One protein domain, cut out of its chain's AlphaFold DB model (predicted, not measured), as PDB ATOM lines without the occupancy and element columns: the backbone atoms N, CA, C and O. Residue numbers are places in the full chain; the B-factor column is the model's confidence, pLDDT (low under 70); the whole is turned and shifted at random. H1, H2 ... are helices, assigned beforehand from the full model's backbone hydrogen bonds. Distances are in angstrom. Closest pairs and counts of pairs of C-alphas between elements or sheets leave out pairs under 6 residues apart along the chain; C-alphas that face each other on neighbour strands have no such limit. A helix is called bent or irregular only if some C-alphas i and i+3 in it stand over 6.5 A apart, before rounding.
ATOM      1  N   ARG A   4     -47.088 -30.104   7.035       87.56
ATOM      2  CA  ARG A   4     -46.520 -31.453   6.852       87.56
ATOM      3  C   ARG A   4     -47.153 -32.204   5.685       87.56
ATOM      4  O   ARG A   4     -46.418 -32.720   4.854       87.56
ATOM      5  N   VAL A   5     -48.477 -32.174   5.574       89.00
ATOM      6  CA  VAL A   5     -49.215 -32.857   4.499       89.00
ATOM      7  C   VAL A   5     -48.991 -32.233   3.120       89.00
ATOM      8  O   VAL A   5     -49.002 -32.937   2.116       89.00
ATOM      9  N   VAL A   6     -48.710 -30.928   3.066       89.69
ATOM     10  CA  VAL A   6     -48.341 -30.243   1.819       89.69
ATOM     11  C   VAL A   6     -46.917 -30.616   1.410       89.69
ATOM     12  O   VAL A   6     -46.675 -30.977   0.264       89.69
ATOM     13  N   ARG A   7     -45.970 -30.604   2.356       89.44
ATOM     14  CA  ARG A   7     -44.578 -31.012   2.091       89.44
ATOM     15  C   ARG A   7     -44.450 -32.491   1.729       89.44
ATOM     16  O   ARG A   7     -43.571 -32.840   0.955       89.44
ATOM     17  N   ALA A   8     -45.319 -33.339   2.277       88.94
ATOM     18  CA  ALA A   8     -45.412 -34.753   1.928       88.94
ATOM     19  C   ALA A   8     -46.054 -34.995   0.547       88.94
ATOM     20  O   ALA A   8     -46.104 -36.135   0.094       88.94
ATOM     21  N   GLY A   9     -46.560 -33.950  -0.121       90.62
ATOM     22  CA  GLY A   9     -47.205 -34.049  -1.431       90.62
ATOM     23  C   GLY A   9     -48.631 -34.605  -1.397       90.62
ATOM     24  O   GLY A   9     -49.209 -34.847  -2.452       90.62
ATOM     25  N   TRP A  10     -49.219 -34.803  -0.215       91.06
ATOM     26  CA  TRP A  10     -50.587 -35.320  -0.069       91.06
ATOM     27  C   TRP A  10     -51.641 -34.261  -0.375       91.06
ATOM     28  O   TRP A  10     -52.748 -34.584  -0.796       91.06
ATOM     29  N   VAL A  11     -51.288 -32.991  -0.172       91.19
ATOM     30  CA  VAL A  11     -52.124 -31.845  -0.517       91.19
ATOM     31  C   VAL A  11     -51.332 -30.884  -1.394       91.19
ATOM     32  O   VAL A  11     -50.256 -30.426  -1.013       91.19
ATOM     33  N   HIS A  12     -51.888 -30.532  -2.554       92.75
ATOM     34  CA  HIS A  12     -51.288 -29.529  -3.425       92.75
ATOM     35  C   HIS A  12     -51.503 -28.120  -2.864       92.75
ATOM     36  O   HIS A  12     -52.624 -27.754  -2.505       92.75
ATOM     37  N   ILE A  13     -50.453 -27.297  -2.834       90.06
ATOM     38  CA  ILE A  13     -50.533 -25.935  -2.281       90.06
ATOM     39  C   ILE A  13     -51.548 -25.064  -3.032       90.06
ATOM     40  O   ILE A  13     -52.257 -24.274  -2.413       90.06
ATOM     41  N   ASP A  14     -51.689 -25.254  -4.345       93.75
ATOM     42  CA  ASP A  14     -52.670 -24.503  -5.137       93.75
ATOM     43  C   ASP A  14     -54.115 -24.863  -4.778       93.75
ATOM     44  O   ASP A  14     -54.978 -23.992  -4.817       93.75
ATOM     45  N   ALA A  15     -54.379 -26.099  -4.343       90.62
ATOM     46  CA  ALA A  15     -55.702 -26.492  -3.861       90.62
ATOM     47  C   ALA A  15     -56.036 -25.810  -2.524       90.62
ATOM     48  O   ALA A  15     -57.173 -25.394  -2.311       90.62
ATOM     49  N   VAL A  16     -55.036 -25.619  -1.656       90.06
ATOM     50  CA  VAL A  16     -55.187 -24.835  -0.419       90.06
ATOM     51  C   VAL A  16     -55.435 -23.362  -0.746       90.06
ATOM     52  O   VAL A  16     -56.350 -22.752  -0.202       90.06
ATOM     53  N   ARG A  17     -54.658 -22.786  -1.673       90.00
ATOM     54  CA  ARG A  17     -54.789 -21.374  -2.077       90.00
ATOM     55  C   ARG A  17     -56.117 -21.073  -2.770       90.00
ATOM     56  O   ARG A  17     -56.643 -19.980  -2.596       90.00
ATOM     57  N   ALA A  18     -56.647 -22.027  -3.530       94.25
ATOM     58  CA  ALA A  18     -57.956 -21.930  -4.168       94.25
ATOM     59  C   ALA A  18     -59.130 -22.163  -3.195       94.25
ATOM     60  O   ALA A  18     -60.281 -22.034  -3.600       94.25
ATOM     61  N   GLY A  19     -58.866 -22.518  -1.931       91.50
ATOM     62  CA  GLY A  19     -59.907 -22.815  -0.942       91.50
ATOM     63  C   GLY A  19     -60.614 -24.158  -1.158       91.50
ATOM     64  O   GLY A  19     -61.649 -24.406  -0.553       91.50
ATOM     65  N   HIS A  20     -60.068 -25.037  -2.004       93.62
ATOM     66  CA  HIS A  20     -60.601 -26.387  -2.221       93.62
ATOM     67  C   HIS A  20     -60.280 -27.343  -1.069       93.62
ATOM     68  O   HIS A  20     -60.862 -28.421  -0.979       93.62
ATOM     69  N   VAL A  21     -59.331 -26.966  -0.214       91.00
ATOM     70  CA  VAL A  21     -58.968 -27.709   0.988       91.00
ATOM     71  C   VAL A  21     -59.258 -26.832   2.191       91.00
ATOM     72  O   VAL A  21     -58.695 -25.742   2.316       91.00
ATOM     73  N   ASP A  22     -60.116 -27.325   3.078       91.69
ATOM     74  CA  ASP A  22     -60.416 -26.658   4.336       91.69
ATOM     75  C   ASP A  22     -59.191 -26.713   5.263       91.69
ATOM     76  O   ASP A  22     -58.535 -27.749   5.437       91.69
ATOM     77  N   ILE A  23     -58.885 -25.582   5.896       89.12
ATOM     78  CA  ILE A  23     -57.821 -25.490   6.890       89.12
ATOM     79  C   ILE A  23     -58.080 -26.399   8.094       89.12
ATOM     80  O   ILE A  23     -57.135 -26.940   8.667       89.12
ATOM     81  N   VAL A  24     -59.344 -26.628   8.454       92.44
ATOM     82  CA  VAL A  24     -59.728 -27.557   9.519       92.44
ATOM     83  C   VAL A  24     -59.313 -28.983   9.162       92.44
ATOM     84  O   VAL A  24     -58.831 -29.715  10.026       92.44
ATOM     85  N   ASP A  25     -59.423 -29.376   7.896       91.56
ATOM     86  CA  ASP A  25     -59.017 -30.710   7.456       91.56
ATOM     87  C   ASP A  25     -57.492 -30.858   7.408       91.56
ATOM     88  O   ASP A  25     -56.963 -31.888   7.832       91.56
ATOM     89  N   LEU A  26     -56.765 -29.799   7.026       91.31
ATOM     90  CA  LEU A  26     -55.304 -29.750   7.173       91.31
ATOM     91  C   LEU A  26     -54.872 -29.917   8.637       91.31
ATOM     92  O   LEU A  26     -53.926 -30.654   8.925       91.31
ATOM     93  N   LEU A  27     -55.567 -29.259   9.569       93.50
ATOM     94  CA  LEU A  27     -55.273 -29.348  10.999       93.50
ATOM     95  C   LEU A  27     -55.545 -30.746  11.558       93.50
ATOM     96  O   LEU A  27     -54.704 -31.268  12.291       93.50
ATOM     97  N   LYS A  28     -56.666 -31.375  11.187       94.00
ATOM     98  CA  LYS A  28     -56.968 -32.765  11.570       94.00
ATOM     99  C   LYS A  28     -55.877 -33.715  11.089       94.00
ATOM    100  O   LYS A  28     -55.367 -34.508  11.876       94.00
ATOM    101  N   ALA A  29     -55.485 -33.610   9.820       92.25
ATOM    102  CA  ALA A  29     -54.443 -34.461   9.258       92.25
ATOM    103  C   ALA A  29     -53.092 -34.246   9.963       92.25
ATOM    104  O   ALA A  29     -52.394 -35.210  10.274       92.25
ATOM    105  N   ASN A  30     -52.747 -32.996  10.288       92.19
ATOM    106  CA  ASN A  30     -51.546 -32.703  11.066       92.19
ATOM    107  C   ASN A  30     -51.606 -33.305  12.482       92.19
ATOM    108  O   ASN A  30     -50.624 -33.893  12.922       92.19
ATOM    109  N   ALA A  31     -52.744 -33.206  13.172       93.56
ATOM    110  CA  ALA A  31     -52.910 -33.763  14.515       93.56
ATOM    111  C   ALA A  31     -52.752 -35.293  14.539       93.56
ATOM    112  O   ALA A  31     -52.139 -35.832  15.457       93.56
ATOM    113  N   VAL A  32     -53.253 -35.989  13.514       93.75
ATOM    114  CA  VAL A  32     -53.056 -37.441  13.367       93.75
ATOM    115  C   VAL A  32     -51.572 -37.775  13.225       93.75
ATOM    116  O   VAL A  32     -51.075 -38.662  13.915       93.75
ATOM    117  N   LEU A  33     -50.847 -37.045  12.375       93.19
ATOM    118  CA  LEU A  33     -49.413 -37.262  12.182       93.19
ATOM    119  C   LEU A  33     -48.594 -36.989  13.448       93.19
ATOM    120  O   LEU A  33     -47.662 -37.734  13.737       93.19
ATOM    121  N   ASP A  34     -48.940 -35.940  14.194       93.50
ATOM    122  CA  ASP A  34     -48.288 -35.622  15.467       93.50
ATOM    123  C   ASP A  34     -48.545 -36.742  16.502       93.50
ATOM    124  O   ASP A  34     -47.631 -37.152  17.219       93.50
ATOM    125  N   ALA A  35     -49.761 -37.304  16.542       94.50
ATOM    126  CA  ALA A  35     -50.091 -38.428  17.421       94.50
ATOM    127  C   ALA A  35     -49.342 -39.718  17.045       94.50
ATOM    128  O   ALA A  35     -48.884 -40.439  17.931       94.50
ATOM    129  N   MET A  36     -49.192 -40.002  15.748       94.25
ATOM    130  CA  MET A  36     -48.444 -41.167  15.267       94.25
ATOM    131  C   MET A  36     -46.962 -41.085  15.642       94.25
ATOM    132  O   MET A  36     -46.419 -42.054  16.162       94.25
ATOM    133  N   GLU A  37     -46.325 -39.927  15.443       94.31
ATOM    134  CA  GLU A  37     -44.927 -39.722  15.847       94.31
ATOM    135  C   GLU A  37     -44.742 -39.863  17.359       94.31
ATOM    136  O   GLU A  37     -43.776 -40.475  17.811       94.31
ATOM    137  N   ALA A  38     -45.676 -39.334  18.155       95.12
ATOM    138  CA  ALA A  38     -45.633 -39.487  19.604       95.12
ATOM    139  C   ALA A  38     -45.764 -40.959  20.029       95.12
ATOM    140  O   ALA A  38     -45.042 -41.410  20.920       95.12
ATOM    141  N   ALA A  39     -46.654 -41.717  19.382       96.12
ATOM    142  CA  ALA A  39     -46.830 -43.142  19.639       96.12
ATOM    143  C   ALA A  39     -45.580 -43.954  19.260       96.12
ATOM    144  O   ALA A  39     -45.140 -44.803  20.033       96.12
ATOM    145  N   GLU A  40     -44.975 -43.666  18.105       96.38
ATOM    146  CA  GLU A  40     -43.738 -44.313  17.663       96.38
ATOM    147  C   GLU A  40     -42.574 -44.012  18.616       96.38
ATOM    148  O   GLU A  40     -41.877 -44.928  19.057       96.38
ATOM    149  N   ALA A  41     -42.403 -42.749  19.015       96.06
ATOM    150  CA  ALA A  41     -41.374 -42.353  19.972       96.06
ATOM    151  C   ALA A  41     -41.549 -43.050  21.332       96.06
ATOM    152  O   ALA A  41     -40.565 -43.496  21.929       96.06
ATOM    153  N   ALA A  42     -42.790 -43.184  21.813       95.94
ATOM    154  CA  ALA A  42     -43.090 -43.908  23.044       95.94
ATOM    155  C   ALA A  42     -42.749 -45.403  22.930       95.94
ATOM    156  O   ALA A  42     -42.107 -45.949  23.826       95.94
ATOM    157  N   ALA A  43     -43.107 -46.045  21.815       95.62
ATOM    158  CA  ALA A  43     -42.807 -47.455  21.572       95.62
ATOM    159  C   ALA A  43     -41.294 -47.725  21.478       95.62
ATOM    160  O   ALA A  43     -40.799 -48.697  22.049       95.62
ATOM    161  N   ILE A  44     -40.540 -46.851  20.799       96.25
ATOM    162  CA  ILE A  44     -39.075 -46.948  20.717       96.25
ATOM    163  C   ILE A  44     -38.453 -46.807  22.107       96.25
ATOM    164  O   ILE A  44     -37.589 -47.606  22.470       96.25
ATOM    165  N   LYS A  45     -38.905 -45.824  22.893       95.94
ATOM    166  CA  LYS A  45     -38.424 -45.608  24.260       95.94
ATOM    167  C   LYS A  45     -38.670 -46.838  25.136       95.94
ATOM    168  O   LYS A  45     -37.747 -47.318  25.784       95.94
ATOM    169  N   GLU A  46     -39.877 -47.394  25.099       94.69
ATOM    170  CA  GLU A  46     -40.217 -48.603  25.851       94.69
ATOM    171  C   GLU A  46     -39.361 -49.810  25.422       94.69
ATOM    172  O   GLU A  46     -38.879 -50.568  26.263       94.69
ATOM    173  N   ALA A  47     -39.115 -49.983  24.121       93.12
ATOM    174  CA  ALA A  47     -38.255 -51.050  23.611       93.12
ATOM    175  C   ALA A  47     -36.781 -50.893  24.033       93.12
ATOM    176  O   ALA A  47     -36.084 -51.894  24.199       93.12
ATOM    177  N   GLN A  48     -36.304 -49.656  24.206       90.50
ATOM    178  CA  GLN A  48     -34.962 -49.363  24.714       90.50
ATOM    179  C   GLN A  48     -34.847 -49.613  26.221       90.50
ATOM    180  O   GLN A  48     -33.833 -50.140  26.659       90.50
ATOM    181  N   GLU A  49     -35.878 -49.277  26.998       89.44
ATOM    182  CA  GLU A  49     -35.912 -49.485  28.454       89.44
ATOM    183  C   GLU A  49     -36.077 -50.962  28.850       89.44
ATOM    184  O   GLU A  49     -35.724 -51.353  29.959       89.44
ATOM    185  N   ARG A  50     -36.601 -51.798  27.944       78.69
ATOM    186  CA  ARG A  50     -36.749 -53.253  28.132       78.69
ATOM    187  C   ARG A  50     -35.504 -54.073  27.740       78.69
ATOM    188  O   ARG A  50     -35.583 -55.302  27.774       78.69
ATOM    189  N   ARG A  51     -34.401 -53.437  27.332       58.06
ATOM    190  CA  ARG A  51     -33.107 -54.079  27.019       58.06
ATOM    191  C   ARG A  51     -32.131 -53.972  28.180       58.06
ATOM    192  O   ARG A  51     -31.362 -54.944  28.342       58.06
TER     193      ARG A  51
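What this domain is: This is residues 4 to 51 of the 51 residues of an uncharacterized protein of Cupriavidus sp. OV038 (UniProt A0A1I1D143). Picture a hook: one long straight helix, H3, is the shaft, and the stretch before it, with the two short helices H1 and H2, folds back so that H1 packs on residues 26 to 30 of H3. Residues 35 to 51, of which 35 to 49 belong to H3, stick out as a free arm from a small body that spans 26 by 18 by 8 A without them. The printed part has 48 residues, with three named helices in the order H1, H2, H3 and no named strand, and its class is all helix. The whole is extended, with a radius of gyration of the C-alphas of 15.4 A, and the C-alphas span 51 by 17 by 8 A.

Where its parts are: Begin at C-alpha 4, at (-46.520, -31.453, 6.852), where H1 starts; it takes in residues 4 to 7. Go on past residues 8 to 12 to H2, residues 13 to 17, which begins at C-alpha 13, at (-50.533, -25.935, -2.281). After residues 18 to 22 look for C-alpha 23 at (-57.821, -25.490, 6.890), where H3 begins. From there H3 runs through residues 23 to 49 to C-alpha 49 at (-35.912, -49.485, 28.454), 39.0 A from its first C-alpha to its last. H3 is not bent.

How they stand to each other: Start from H1, which touches H3. The closest C-alphas of the two are those of Arg 4 and Asn 30, 6.7 A apart, and H3 touches H1 with residues 26 to 30 alone. Next look at H1 and H2, which are close but not clearly touching; their closest C-alphas, those of Val 6 and Ile 13, are 6.3 A apart. H2 and H3 are also close but not clearly touching, with the C-alphas of Val 16 and Ile 23 the closest, at 7.8 A. In the backbones of H2 and H3 you will find each O i to N i+4 pair within hydrogen-bond range. H1, with 4 residues, is too short for such a pair, and its one O i to N i+3 pair is within range.

The domain as a whole: The two C-alphas farthest apart are those of Ala 18 and Arg 51, at 51.2 A, while the first and last printed C-alphas, of Arg 4 and Arg 51, are 33.1 A apart. Set aside residues 35 to 51, which stand free, and the body that remains has 31 residues and spans 26 by 18 by 8 A. The links from H1 to H2 and from H2 to H3 are both tight, with 5 residues each. The printed part has no cut and ends at residue 51, the chain's last. The mean pLDDT of the printed part is 91.5, and residue 51 is the one printed residue under 70.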